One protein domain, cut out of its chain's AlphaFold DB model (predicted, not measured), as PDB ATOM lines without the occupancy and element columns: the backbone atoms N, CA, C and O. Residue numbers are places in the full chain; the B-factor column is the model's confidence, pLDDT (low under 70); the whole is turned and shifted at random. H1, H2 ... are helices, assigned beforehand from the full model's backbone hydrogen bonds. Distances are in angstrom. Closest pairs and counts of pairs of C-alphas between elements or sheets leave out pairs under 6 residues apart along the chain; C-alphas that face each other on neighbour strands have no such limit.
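This is residues 43 to 146 of the 398 residues of an uncharacterized protein of Candidatus Vecturithrix granuli (UniProt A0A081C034). With little regular structure, short helices and long loops make two lobes end to end: H1, H4, H5 and H6 in one, H2, H3 and residues 68 to 80 and 87 to 102 in the other. The 104 printed residues, 39 in six named helices, H1 to H6 in chain order, and no named strand, are all helix by class. The whole is compact, radius of gyration of the C-alphas 14.3 A, spanning 40 by 26 by 24 A.

H1, residues 43 to 50, begins at C-alpha (-3.508, 60.387, 154.618) and measures 10.6 A; H4, 109 to 116, measures 10.7 A. H5 is 121 to 127, H2 81 to 86, H3 103 to 106; H6, 139 to 144, ends at (9.410, 68.844, 164.460).

H1 touches H5, about perpendicular at 80 degrees; closest C-alphas Asn 46 and Met 121, 5.3 A. H5 touches H4 at a steep tilt of 59 degrees, opposite ways; closest C-alphas Ala 123 and Tyr 114, 5.8 A. H6 is close to H5 but not clearly touching; closest C-alphas Asn 139 and Ile 127, 7.3 A. H2 touches H3; closest C-alphas Cys 85 and Thr 106, 5.5 A. Every O i to N i+4 pair is within hydrogen-bond range in H1, H2, H4, H5 and H6; H3 is too short for one.

The printed part has no cut; links H1 to H2, H2 to H3 and H5 to H6 are long. No printed residue is under 70 in pLDDT.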
ATOM      1  N   ASP A  43      -3.834  59.151 153.907       92.00
ATOM      2  CA  ASP A  43      -3.508  60.387 154.618       92.00
ATOM      3  C   ASP A  43      -2.371  60.189 155.623       92.00
ATOM      4  O   ASP A  43      -1.417  60.967 155.629       92.00
ATOM      5  N   ALA A  44      -2.406  59.100 156.395       90.81
ATOM      6  CA  ALA A  44      -1.322  58.748 157.308       90.81
ATOM      7  C   ALA A  44      -0.025  58.443 156.538       90.81
ATOM      8  O   ALA A  44       1.055  58.901 156.914       90.81
ATOM      9  N   ASN A  45      -0.128  57.742 155.401       91.94
ATOM     10  CA  ASN A  45       1.010  57.522 154.510       91.94
ATOM     11  C   ASN A  45       1.549  58.845 153.938       91.94
ATOM     12  O   ASN A  45       2.757  59.072 153.979       91.94
ATOM     13  N   ASN A  46       0.697  59.747 153.447       94.94
ATOM     14  CA  ASN A  46       1.119  61.065 152.966       94.94
ATOM     15  C   ASN A  46       1.870  61.830 154.063       94.94
ATOM     16  O   ASN A  46       2.942  62.376 153.793       94.94
ATOM     17  N   PHE A  47       1.351  61.811 155.296       95.94
ATOM     18  CA  PHE A  47       1.960  62.470 156.446       95.94
ATOM     19  C   PHE A  47       3.383  61.975 156.716       95.94
ATOM     20  O   PHE A  47       4.321  62.770 156.667       95.94
ATOM     21  N   VAL A  48       3.584  60.666 156.897       95.00
ATOM     22  CA  VAL A  48       4.927  60.119 157.178       95.00
ATOM     23  C   VAL A  48       5.878  60.189 155.976       95.00
ATOM     24  O   VAL A  48       7.086  60.077 156.152       95.00
ATOM     25  N   ASN A  49       5.385  60.375 154.747       95.50
ATOM     26  CA  ASN A  49       6.253  60.615 153.587       95.50
ATOM     27  C   ASN A  49       6.722  62.076 153.497       95.50
ATOM     28  O   ASN A  49       7.849  62.315 153.062       95.50
ATOM     29  N   VAL A  50       5.901  63.042 153.925       97.06
ATOM     30  CA  VAL A  50       6.303  64.459 154.026       97.06
ATOM     31  C   VAL A  50       7.168  64.702 155.263       97.06
ATOM     32  O   VAL A  50       8.148  65.443 155.180       97.06
ATOM     33  N   TYR A  51       6.877  64.011 156.368       96.75
ATOM     34  CA  TYR A  51       7.604  64.106 157.634       96.75
ATOM     35  C   TYR A  51       8.200  62.748 158.065       96.75
ATOM     36  O   TYR A  51       7.772  62.177 159.061       96.75
ATOM     37  N   PRO A  52       9.231  62.204 157.385       94.75
ATOM     38  CA  PRO A  52       9.755  60.857 157.668       94.75
ATOM     39  C   PRO A  52      10.213  60.594 159.106       94.75
ATOM     40  O   PRO A  52      10.231  59.442 159.538       94.75
ATOM     41  N   ALA A  53      10.592  61.641 159.843       93.69
ATOM     42  CA  ALA A  53      11.013  61.541 161.238       93.69
ATOM     43  C   ALA A  53       9.862  61.190 162.200       93.69
ATOM     44  O   ALA A  53      10.131  60.708 163.295       93.69
ATOM     45  N   THR A  54       8.602  61.386 161.797       94.06
ATOM     46  CA  THR A  54       7.435  61.087 162.639       94.06
ATOM     47  C   THR A  54       7.028  59.620 162.594       94.06
ATOM     48  O   THR A  54       6.237  59.179 163.423       94.06
ATOM     49  N   ARG A  55       7.562  58.826 161.661       90.69
ATOM     50  CA  ARG A  55       7.170  57.425 161.496       90.69
ATOM     51  C   ARG A  55       7.447  56.604 162.762       90.69
ATOM     52  O   ARG A  55       8.591  56.475 163.192       90.69
ATOM     53  N   GLY A  56       6.411  55.960 163.296       85.62
ATOM     54  CA  GLY A  56       6.459  55.210 164.554       85.62
ATOM     55  C   GLY A  56       6.551  56.073 165.812       85.62
ATOM     56  O   GLY A  56       6.767  55.528 166.887       85.62
ATOM     57  N   THR A  57       6.414  57.389 165.694       90.88
ATOM     58  CA  THR A  57       6.247  58.293 166.840       90.88
ATOM     59  C   THR A  57       4.765  58.522 167.095       90.88
ATOM     60  O   THR A  57       3.925  58.117 166.291       90.88
ATOM     61  N   ARG A  58       4.433  59.236 168.167       90.19
ATOM     62  CA  ARG A  58       3.059  59.650 168.484       90.19
ATOM     63  C   ARG A  58       2.315  60.388 167.365       90.19
ATOM     64  O   ARG A  58       1.098  60.305 167.324       90.19
ATOM     65  N   LEU A  59       3.017  61.051 166.439       93.88
ATOM     66  CA  LEU A  59       2.379  61.711 165.290       93.88
ATOM     67  C   LEU A  59       2.054  60.755 164.130       93.88
ATOM     68  O   LEU A  59       1.349  61.129 163.194       93.88
ATOM     69  N   ASP A  60       2.537  59.514 164.178       91.56
ATOM     70  CA  ASP A  60       2.095  58.421 163.307       91.56
ATOM     71  C   ASP A  60       0.813  57.794 163.891       91.56
ATOM     72  O   ASP A  60       0.772  56.621 164.274       91.56
ATOM     73  N   ASP A  61      -0.217  58.633 164.042       88.81
ATOM     74  CA  ASP A  61      -1.500  58.317 164.671       88.81
ATOM     75  C   ASP A  61      -2.677  59.058 164.023       88.81
ATOM     76  O   ASP A  61      -2.514  60.114 163.410       88.81
ATOM     77  N   CYS A  62      -3.891  58.540 164.227       90.00
ATOM     78  CA  CYS A  62      -5.123  59.228 163.856       90.00
ATOM     79  C   CYS A  62      -5.273  60.589 164.562       90.00
ATOM     80  O   CYS A  62      -5.778  61.516 163.932       90.00
ATOM     81  N   GLN A  63      -4.802  60.744 165.808       92.62
ATOM     82  CA  GLN A  63      -4.872  61.993 166.586       92.62
ATOM     83  C   GLN A  63      -4.187  63.186 165.904       92.62
ATOM     84  O   GLN A  63      -4.568  64.328 166.142       92.62
ATOM     85  N   THR A  64      -3.233  62.947 164.998       95.25
ATOM     86  CA  THR A  64      -2.579  64.019 164.231       95.25
ATOM     87  C   THR A  64      -3.573  64.824 163.396       95.25
ATOM     88  O   THR A  64      -3.442  66.041 163.298       95.25
ATOM     89  N   CYS A  65      -4.598  64.176 162.834       95.44
ATOM     90  CA  CYS A  65      -5.611  64.834 161.997       95.44
ATOM     91  C   CYS A  65      -7.027  64.767 162.581       95.44
ATOM     92  O   CYS A  65      -7.907  65.502 162.136       95.44
ATOM     93  N   HIS A  66      -7.274  63.879 163.541       95.25
ATOM     94  CA  HIS A  66      -8.583  63.658 164.142       95.25
ATOM     95  C   HIS A  66      -8.619  64.121 165.591       95.25
ATOM     96  O   HIS A  66      -7.614  64.111 166.295       95.25
ATOM     97  N   ARG A  67      -9.812  64.502 166.040       95.56
ATOM     98  CA  ARG A  67     -10.063  64.925 167.417       95.56
ATOM     99  C   ARG A  67     -10.830  63.875 168.212       95.56
ATOM    100  O   ARG A  67     -11.536  63.036 167.654       95.56
ATOM    101  N   ALA A  68     -10.685  63.992 169.524       95.25
ATOM    102  CA  ALA A  68     -11.553  63.416 170.540       95.25
ATOM    103  C   ALA A  68     -12.935  64.112 170.555       95.25
ATOM    104  O   ALA A  68     -13.237  64.954 169.702       95.25
ATOM    105  N   GLY A  69     -13.785  63.741 171.510       95.44
ATOM    106  CA  GLY A  69     -15.119  64.308 171.650       95.44
ATOM    107  C   GLY A  69     -15.162  65.783 172.046       95.44
ATOM    108  O   GLY A  69     -14.143  66.452 172.218       95.44
ATOM    109  N   VAL A  70     -16.380  66.322 172.122       95.25
ATOM    110  CA  VAL A  70     -16.616  67.771 172.178       95.25
ATOM    111  C   VAL A  70     -16.898  68.213 173.611       95.25
ATOM    112  O   VAL A  70     -17.841  67.725 174.236       95.25
ATOM    113  N   GLU A  71     -16.115  69.175 174.104       93.88
ATOM    114  CA  GLU A  71     -16.275  69.768 175.437       93.88
ATOM    115  C   GLU A  71     -17.708  70.276 175.673       93.88
ATOM    116  O   GLU A  71     -18.307  70.921 174.807       93.88
ATOM    117  N   GLY A  72     -18.268  69.988 176.854       95.00
ATOM    118  CA  GLY A  72     -19.612  70.427 177.233       95.00
ATOM    119  C   GLY A  72     -20.748  69.668 176.543       95.00
ATOM    120  O   GLY A  72     -21.895  70.122 176.571       95.00
ATOM    121  N   THR A  73     -20.451  68.528 175.918       96.00
ATOM    122  CA  THR A  73     -21.443  67.629 175.318       96.00
ATOM    123  C   THR A  73     -21.341  66.225 175.914       96.00
ATOM    124  O   THR A  73     -20.446  65.942 176.706       96.00
ATOM    125  N   ASP A  74     -22.221  65.311 175.496       95.25
ATOM    126  CA  ASP A  74     -22.194  63.928 175.985       95.25
ATOM    127  C   ASP A  74     -20.933  63.165 175.539       95.25
ATOM    128  O   ASP A  74     -20.601  62.138 176.127       95.25
ATOM    129  N   THR A  75     -20.216  63.665 174.525       96.06
ATOM    130  CA  THR A  75     -18.982  63.055 174.014       96.06
ATOM    131  C   THR A  75     -17.715  63.611 174.654       96.06
ATOM    132  O   THR A  75     -16.637  63.140 174.319       96.06
ATOM    133  N   GLU A  76     -17.783  64.550 175.605       95.00
ATOM    134  CA  GLU A  76     -16.588  65.175 176.215       95.00
ATOM    135  C   GLU A  76     -15.598  64.177 176.861       95.00
ATOM    136  O   GLU A  76     -14.444  64.517 177.114       95.00
ATOM    137  N   LYS A  77     -16.050  62.942 177.124       92.81
ATOM    138  CA  LYS A  77     -15.267  61.843 177.715       92.81
ATOM    139  C   LYS A  77     -14.771  60.805 176.705       92.81
ATOM    140  O   LYS A  77     -14.160  59.820 177.110       92.81
ATOM    141  N   GLU A  78     -15.027  61.016 175.418       94.69
ATOM    142  CA  GLU A  78     -14.432  60.248 174.323       94.69
ATOM    143  C   GLU A  78     -13.030  60.801 174.057       94.69
ATOM    144  O   GLU A  78     -12.848  61.677 173.217       94.69
ATOM    145  N   TYR A  79     -12.037  60.336 174.809       94.31
ATOM    146  CA  TYR A  79     -10.653  60.811 174.738       94.31
ATOM    147  C   TYR A  79      -9.849  60.197 173.587       94.31
ATOM    148  O   TYR A  79      -8.756  60.673 173.269       94.31
ATOM    149  N   ASN A  80     -10.351  59.122 172.993       91.75
ATOM    150  CA  ASN A  80      -9.768  58.444 171.851       91.75
ATOM    151  C   ASN A  80     -10.393  58.951 170.533       91.75
ATOM    152  O   ASN A  80     -11.586  58.726 170.298       91.75
ATOM    153  N   PRO A  81      -9.601  59.532 169.610       93.12
ATOM    154  CA  PRO A  81     -10.094  59.957 168.299       93.12
ATOM    155  C   PRO A  81     -10.722  58.834 167.463       93.12
ATOM    156  O   PRO A  81     -11.666  59.081 166.712       93.12
ATOM    157  N   CYS A  82     -10.245  57.590 167.594       91.44
ATOM    158  CA  CYS A  82     -10.842  56.443 166.904       91.44
ATOM    159  C   CYS A  82     -12.250  56.146 167.433       91.44
ATOM    160  O   CYS A  82     -13.163  55.937 166.637       91.44
ATOM    161  N   GLY A  83     -12.432  56.174 168.760       92.38
ATOM    162  CA  GLY A  83     -13.740  56.002 169.402       92.38
ATOM    163  C   GLY A  83     -14.731  57.065 168.935       92.38
ATOM    164  O   GLY A  83     -15.801  56.731 168.427       92.38
ATOM    165  N   TYR A  84     -14.313  58.333 168.974       95.75
ATOM    166  CA  TYR A  84     -15.134  59.452 168.519       95.75
ATOM    167  C   TYR A  84     -15.509  59.354 167.032       95.75
ATOM    168  O   TYR A  84     -16.676  59.506 166.673       95.75
ATOM    169  N   CYS A  85     -14.549  59.038 166.155       93.88
ATOM    170  CA  CYS A  85     -14.807  58.855 164.724       93.88
ATOM    171  C   CYS A  85     -15.792  57.704 164.459       93.88
ATOM    172  O   CYS A  85     -16.702  57.826 163.634       93.88
ATOM    173  N   HIS A  86     -15.655  56.598 165.193       92.06
ATOM    174  CA  HIS A  86     -16.499  55.418 165.034       92.06
ATOM    175  C   HIS A  86     -17.930  55.597 165.549       92.06
ATOM    176  O   HIS A  86     -18.778  54.777 165.200       92.06
ATOM    177  N   LEU A  87     -18.255  56.689 166.252       94.56
ATOM    178  CA  LEU A  87     -19.648  57.054 166.536       94.56
ATOM    179  C   LEU A  87     -20.478  57.282 165.257       94.56
ATOM    180  O   LEU A  87     -21.702  57.180 165.310       94.56
ATOM    181  N   LEU A  88     -19.837  57.546 164.108       92.25
ATOM    182  CA  LEU A  88     -20.512  57.637 162.806       92.25
ATOM    183  C   LEU A  88     -21.114  56.297 162.356       92.25
ATOM    184  O   LEU A  88     -22.208  56.268 161.795       92.25
ATOM    185  N   GLU A  89     -20.399  55.192 162.576       88.25
ATOM    186  CA  GLU A  89     -20.843  53.847 162.182       88.25
ATOM    187  C   GLU A  89     -21.583  53.142 163.330       88.25
ATOM    188  O   GLU A  89     -22.568  52.430 163.115       88.25
ATOM    189  N   PHE A  90     -21.137  53.388 164.563       87.56
ATOM    190  CA  PHE A  90     -21.609  52.757 165.790       87.56
ATOM    191  C   PHE A  90     -21.990  53.826 166.828       87.56
ATOM    192  O   PHE A  90     -21.296  53.997 167.831       87.56
ATOM    193  N   PRO A  91     -23.084  54.577 166.606       87.88
ATOM    194  CA  PRO A  91     -23.489  55.630 167.526       87.88
ATOM    195  C   PRO A  91     -23.870  55.048 168.888       87.88
ATOM    196  O   PRO A  91     -24.625  54.075 168.974       87.88
ATOM    197  N   ASN A  92     -23.409  55.692 169.960       88.38
ATOM    198  CA  ASN A  92     -23.877  55.398 171.307       88.38
ATOM    199  C   ASN A  92     -25.267  56.040 171.508       88.38
ATOM    200  O   ASN A  92     -25.378  57.268 171.483       88.38
ATOM    201  N   PRO A  93     -26.338  55.252 171.723       86.56
ATOM    202  CA  PRO A  93     -27.700  55.778 171.823       86.56
ATOM    203  C   PRO A  93     -27.924  56.682 173.045       86.56
ATOM    204  O   PRO A  93     -28.910  57.430 173.073       86.56
ATOM    205  N   SER A  94     -27.040  56.632 174.044       88.69
ATOM    206  CA  SER A  94     -27.086  57.505 175.218       88.69
ATOM    207  C   SER A  94     -26.636  58.931 174.901       88.69
ATOM    208  O   SER A  94     -27.110  59.858 175.554       88.69
ATOM    209  N   TYR A  95     -25.806  59.130 173.874       94.19
ATOM    210  CA  TYR A  95     -25.339  60.457 173.474       94.19
ATOM    211  C   TYR A  95     -26.414  61.191 172.668       94.19
ATOM    212  O   TYR A  95     -26.959  60.678 171.688       94.19
ATOM    213  N   LYS A  96     -26.753  62.402 173.108       92.88
ATOM    214  CA  LYS A  96     -27.749  63.298 172.505       92.88
ATOM    215  C   LYS A  96     -27.101  64.529 171.878       92.88
ATOM    216  O   LYS A  96     -27.641  65.054 170.907       92.88
ATOM    217  N   ALA A  97     -25.966  64.974 172.407       95.00
ATOM    218  CA  ALA A  97     -25.193  66.105 171.910       95.00
ATOM    219  C   ALA A  97     -23.742  65.706 171.611       95.00
ATOM    220  O   ALA A  97     -23.187  64.819 172.253       95.00
ATOM    221  N   GLY A  98     -23.126  66.387 170.638       94.31
ATOM    222  CA  GLY A  98     -21.706  66.222 170.307       94.31
ATOM    223  C   GLY A  98     -21.349  64.955 169.531       94.31
ATOM    224  O   GLY A  98     -20.169  64.667 169.394       94.31
ATOM    225  N   VAL A  99     -22.328  64.200 169.026       96.12
ATOM    226  CA  VAL A  99     -22.090  63.061 168.124       96.12
ATOM    227  C   VAL A  99     -21.783  63.594 166.717       96.12
ATOM    228  O   VAL A  99     -22.606  64.353 166.189       96.12
ATOM    229  N   PRO A 100     -20.656  63.206 166.089       96.31
ATOM    230  CA  PRO A 100     -20.301  63.694 164.763       96.31
ATOM    231  C   PRO A 100     -21.321  63.213 163.727       96.31
ATOM    232  O   PRO A 100     -21.785  62.076 163.781       96.31
ATOM    233  N   GLN A 101     -21.673  64.075 162.776       94.94
ATOM    234  CA  GLN A 101     -22.624  63.764 161.699       94.94
ATOM    235  C   GLN A 101     -21.934  63.405 160.378       94.94
ATOM    236  O   GLN A 101     -22.555  62.863 159.464       94.94
ATOM    237  N   ASN A 102     -20.653  63.739 160.247       94.69
ATOM    238  CA  ASN A 102     -19.833  63.454 159.077       94.69
ATOM    239  C   ASN A 102     -18.348  63.400 159.465       94.69
ATOM    240  O   ASN A 102     -17.962  63.851 160.542       94.69
ATOM    241  N   PHE A 103     -17.505  62.889 158.565       91.88
ATOM    242  CA  PHE A 103     -16.059  62.791 158.791       91.88
ATOM    243  C   PHE A 103     -15.367  64.145 158.996       91.88
ATOM    244  O   PHE A 103     -14.361  64.201 159.688       91.88
ATOM    245  N   GLY A 104     -15.890  65.244 158.442       94.75
ATOM    246  CA  GLY A 104     -15.318  66.574 158.673       94.75
ATOM    247  C   GLY A 104     -15.402  66.992 160.144       94.75
ATOM    248  O   GLY A 104     -14.476  67.597 160.671       94.75
ATOM    249  N   GLU A 105     -16.468  66.597 160.841       96.19
ATOM    250  CA  GLU A 105     -16.653  66.874 162.271       96.19
ATOM    251  C   GLU A 105     -15.767  66.018 163.187       96.19
ATOM    252  O   GLU A 105     -15.704  66.290 164.390       96.19
ATOM    253  N   THR A 106     -15.081  65.004 162.653       95.75
ATOM    254  CA  THR A 106     -14.107  64.189 163.399       95.75
ATOM    255  C   THR A 106     -12.675  64.690 163.227       95.75
ATOM    256  O   THR A 106     -11.778  64.182 163.895       95.75
ATOM    257  N   LEU A 107     -12.448  65.684 162.363       97.12
ATOM    258  CA  LEU A 107     -11.139  66.293 162.153       97.12
ATOM    259  C   LEU A 107     -10.832  67.332 163.238       97.12
ATOM    260  O   LEU A 107     -11.713  68.059 163.702       97.12
ATOM    261  N   ASN A 108      -9.562  67.393 163.635       97.81
ATOM    262  CA  ASN A 108      -9.017  68.507 164.408       97.81
ATOM    263  C   ASN A 108      -8.690  69.690 163.467       97.81
ATOM    264  O   ASN A 108      -8.929  69.616 162.256       97.81
ATOM    265  N   ALA A 109      -8.154  70.791 163.998       98.31
ATOM    266  CA  ALA A 109      -7.898  71.984 163.187       98.31
ATOM    267  C   ALA A 109      -6.879  71.732 162.052       98.31
ATOM    268  O   ALA A 109      -7.092  72.158 160.914       98.31
ATOM    269  N   TYR A 110      -5.831  70.945 162.317       98.56
ATOM    270  CA  TYR A 110      -4.846  70.539 161.311       98.56
ATOM    271  C   TYR A 110      -5.438  69.643 160.220       98.56
ATOM    272  O   TYR A 110      -5.197  69.853 159.030       98.56
ATOM    273  N   GLY A 111      -6.256  68.662 160.608       98.00
ATOM    274  CA  GLY A 111      -6.954  67.774 159.686       98.00
ATOM    275  C   GLY A 111      -7.896  68.535 158.755       98.00
ATOM    276  O   GLY A 111      -7.937  68.246 157.558       98.00
ATOM    277  N   LEU A 112      -8.599  69.548 159.274       98.19
ATOM    278  CA  LEU A 112      -9.426  70.455 158.474       98.19
ATOM    279  C   LEU A 112      -8.577  71.259 157.481       98.19
ATOM    280  O   LEU A 112      -8.881  71.251 156.290       98.19
ATOM    281  N   ALA A 113      -7.473  71.865 157.928       98.50
ATOM    282  CA  ALA A 113      -6.569  72.612 157.051       98.50
ATOM    283  C   ALA A 113      -5.978  71.727 155.934       98.50
ATOM    284  O   ALA A 113      -5.938  72.117 154.765       98.50
ATOM    285  N   TYR A 114      -5.573  70.498 156.266       98.38
ATOM    286  CA  TYR A 114      -5.097  69.507 155.300       98.38
ATOM    287  C   TYR A 114      -6.194  69.081 154.311       98.38
ATOM    288  O   TYR A 114      -5.930  68.930 153.109       98.38
ATOM    289  N   MET A 115      -7.432  68.925 154.792       96.75
ATOM    290  CA  MET A 115      -8.589  68.622 153.954       96.75
ATOM    291  C   MET A 115      -8.867  69.742 152.947       96.75
ATOM    292  O   MET A 115      -8.979  69.473 151.749       96.75
ATOM    293  N   GLU A 116      -8.929  70.987 153.414       97.81
ATOM    294  CA  GLU A 116      -9.189  72.174 152.596       97.81
ATOM    295  C   GLU A 116      -8.079  72.435 151.569       97.81
ATOM    296  O   GLU A 116      -8.359  72.833 150.437       97.81
ATOM    297  N   ALA A 117      -6.826  72.132 151.918       98.06
ATOM    298  CA  ALA A 117      -5.679  72.234 151.018       98.06
ATOM    299  C   ALA A 117      -5.589  71.087 149.983       98.06
ATOM    300  O   ALA A 117      -4.690  71.087 149.138       98.06
ATOM    301  N   GLY A 118      -6.520  70.123 150.003       96.69
ATOM    302  CA  GLY A 118      -6.682  69.117 148.948       96.69
ATOM    303  C   GLY A 118      -6.084  67.736 149.235       96.69
ATOM    304  O   GLY A 118      -5.811  67.006 148.284       96.69
ATOM    305  N   ARG A 119      -5.874  67.369 150.511       95.12
ATOM    306  CA  ARG A 119      -5.545  65.998 150.972       95.12
ATOM    307  C   ARG A 119      -4.433  65.294 150.181       95.12
ATOM    308  O   ARG A 119      -4.601  64.197 149.651       95.12
ATOM    309  N   SER A 120      -3.281  65.945 150.061       96.44
ATOM    310  CA  SER A 120      -2.116  65.397 149.360       96.44
ATOM    311  C   SER A 120      -0.809  65.746 150.064       96.44
ATOM    312  O   SER A 120      -0.756  66.660 150.882       96.44
ATOM    313  N   MET A 121       0.296  65.095 149.694       96.88
ATOM    314  CA  MET A 121       1.621  65.506 150.184       96.88
ATOM    315  C   MET A 121       1.911  67.000 149.928       96.88
ATOM    316  O   MET A 121       2.515  67.661 150.767       96.88
ATOM    317  N   ALA A 122       1.426  67.555 148.811       98.19
ATOM    318  CA  ALA A 122       1.543  68.985 148.523       98.19
ATOM    319  C   ALA A 122       0.680  69.849 149.463       98.19
ATOM    320  O   ALA A 122       1.098  70.941 149.833       98.19
ATOM    321  N   ALA A 123      -0.487  69.354 149.888       98.44
ATOM    322  CA  ALA A 123      -1.340  70.024 150.870       98.44
ATOM    323  C   ALA A 123      -0.636  70.149 152.231       98.44
ATOM    324  O   ALA A 123      -0.607  71.234 152.803       98.44
ATOM    325  N   LEU A 124       0.013  69.076 152.704       98.44
ATOM    326  CA  LEU A 124       0.799  69.087 153.950       98.44
ATOM    327  C   LEU A 124       1.943  70.107 153.908       98.44
ATOM    328  O   LEU A 124       2.200  70.792 154.892       98.44
ATOM    329  N   GLN A 125       2.613  70.225 152.759       98.06
ATOM    330  CA  GLN A 125       3.656  71.231 152.544       98.06
ATOM    331  C   GLN A 125       3.080  72.651 152.496       98.06
ATOM    332  O   GLN A 125       3.698  73.578 153.013       98.06
ATOM    333  N   ALA A 126       1.902  72.834 151.892       98.44
ATOM    334  CA  ALA A 126       1.255  74.137 151.769       98.44
ATOM    335  C   ALA A 126       0.814  74.706 153.125       98.44
ATOM    336  O   ALA A 126       0.916  75.914 153.333       98.44
ATOM    337  N   ILE A 127       0.371  73.850 154.049       98.62
ATOM    338  CA  ILE A 127      -0.056  74.270 155.392       98.62
ATOM    339  C   ILE A 127       1.092  74.315 156.409       98.62
ATOM    340  O   ILE A 127       0.879  74.778 157.520       98.62
ATOM    341  N   ALA A 128       2.307  73.877 156.060       98.50
ATOM    342  CA  ALA A 128       3.418  73.705 157.005       98.50
ATOM    343  C   ALA A 128       3.774  74.974 157.810       98.50
ATOM    344  O   ALA A 128       4.076  74.882 158.992       98.50
ATOM    345  N   ASN A 129       3.701  76.154 157.184       98.31
ATOM    346  CA  ASN A 129       3.992  77.440 157.835       98.31
ATOM    347  C   ASN A 129       2.751  78.113 158.453       98.31
ATOM    348  O   ASN A 129       2.849  79.243 158.929       98.31
ATOM    349  N   GLY A 130       1.577  77.486 158.350       98.38
ATOM    350  CA  GLY A 130       0.372  77.936 159.041       98.38
ATOM    351  C   GLY A 130       0.388  77.520 160.509       98.38
ATOM    352  O   GLY A 130       1.208  76.702 160.902       98.38
ATOM    353  N   ASP A 131      -0.544  78.070 161.270       98.44
ATOM    354  CA  ASP A 131      -0.825  77.766 162.676       98.44
ATOM    355  C   ASP A 131      -2.295  77.332 162.703       98.44
ATOM    356  O   ASP A 131      -3.192  78.173 162.579       98.44
ATOM    357  N   ALA A 132      -2.541  76.020 162.610       98.44
ATOM    358  CA  ALA A 132      -3.886  75.529 162.319       98.44
ATOM    359  C   ALA A 132      -4.820  75.652 163.530       98.44
ATOM    360  O   ALA A 132      -6.004  75.935 163.342       98.44
ATOM    361  N   ASP A 133      -4.309  75.464 164.745       97.75
ATOM    362  CA  ASP A 133      -5.084  75.543 165.984       97.75
ATOM    363  C   ASP A 133      -5.000  76.902 166.707       97.75
ATOM    364  O   ASP A 133      -5.790  77.159 167.622       97.75
ATOM    365  N   GLY A 134      -4.147  77.813 166.232       97.81
ATOM    366  CA  GLY A 134      -4.066  79.198 166.686       97.81
ATOM    367  C   GLY A 134      -3.287  79.371 167.986       97.81
ATOM    368  O   GLY A 134      -3.539  80.338 168.719       97.81
ATOM    369  N   ASP A 135      -2.394  78.439 168.314       96.50
ATOM    370  CA  ASP A 135      -1.644  78.437 169.566       96.50
ATOM    371  C   ASP A 135      -0.379  79.324 169.541       96.50
ATOM    372  O   ASP A 135       0.213  79.602 170.597       96.50
ATOM    373  N   GLY A 136      -0.021  79.837 168.357       97.06
ATOM    374  CA  GLY A 136       1.126  80.703 168.101       97.06
ATOM    375  C   GLY A 136       2.362  79.993 167.541       97.06
ATOM    376  O   GLY A 136       3.360  80.675 167.283       97.06
ATOM    377  N   SER A 137       2.314  78.675 167.350       97.88
ATOM    378  CA  SER A 137       3.363  77.857 166.736       97.88
ATOM    379  C   SER A 137       2.960  77.468 165.317       97.88
ATOM    380  O   SER A 137       1.786  77.298 165.011       97.88
ATOM    381  N   SER A 138       3.923  77.336 164.404       98.50
ATOM    382  CA  SER A 138       3.597  76.779 163.090       98.50
ATOM    383  C   SER A 138       3.474  75.259 163.142       98.50
ATOM    384  O   SER A 138       4.239  74.587 163.836       98.50
ATOM    385  N   ASN A 139       2.620  74.708 162.280       98.62
ATOM    386  CA  ASN A 139       2.420  73.268 162.140       98.62
ATOM    387  C   ASN A 139       3.756  72.513 161.975       98.62
ATOM    388  O   ASN A 139       3.946  71.420 162.502       98.62
ATOM    389  N   ALA A 140       4.704  73.075 161.217       98.19
ATOM    390  CA  ALA A 140       6.019  72.473 161.010       98.19
ATOM    391  C   ALA A 140       6.900  72.476 162.270       98.19
ATOM    392  O   ALA A 140       7.648  71.518 162.475       98.19
ATOM    393  N   GLU A 141       6.839  73.527 163.092       98.12
ATOM    394  CA  GLU A 141       7.558  73.597 164.372       98.12
ATOM    395  C   GLU A 141       7.011  72.559 165.353       98.12
ATOM    396  O   GLU A 141       7.778  71.810 165.958       98.12
ATOM    397  N   GLU A 142       5.689  72.438 165.432       98.06
ATOM    398  CA  GLU A 142       5.012  71.443 166.259       98.06
ATOM    399  C   GLU A 142       5.368  70.017 165.839       98.06
ATOM    400  O   GLU A 142       5.813  69.210 166.660       98.06
ATOM    401  N   ILE A 143       5.268  69.714 164.542       98.06
ATOM    402  CA  ILE A 143       5.615  68.395 164.004       98.06
ATOM    403  C   ILE A 143       7.087  68.057 164.272       98.06
ATOM    404  O   ILE A 143       7.405  66.910 164.606       98.06
ATOM    405  N   ALA A 144       7.992  69.035 164.162       96.50
ATOM    406  CA  ALA A 144       9.410  68.844 164.460       96.50
ATOM    407  C   ALA A 144       9.670  68.531 165.945       96.50
ATOM    408  O   ALA A 144      10.609  67.792 166.252       96.50
ATOM    409  N   GLU A 145       8.832  69.035 166.855       95.88
ATOM    410  CA  GLU A 145       8.874  68.733 168.293       95.88
ATOM    411  C   GLU A 145       7.954  67.571 168.719       95.88
ATOM    412  O   GLU A 145       7.828  67.283 169.912       95.88
ATOM    413  N   LEU A 146       7.353  66.851 167.764       95.38
ATOM    414  CA  LEU A 146       6.389  65.769 168.009       95.38
ATOM    415  C   LEU A 146       5.179  66.235 168.835       95.38
ATOM    416  O   LEU A 146       4.797  65.600 169.824       95.38
TER     417      LEU A 146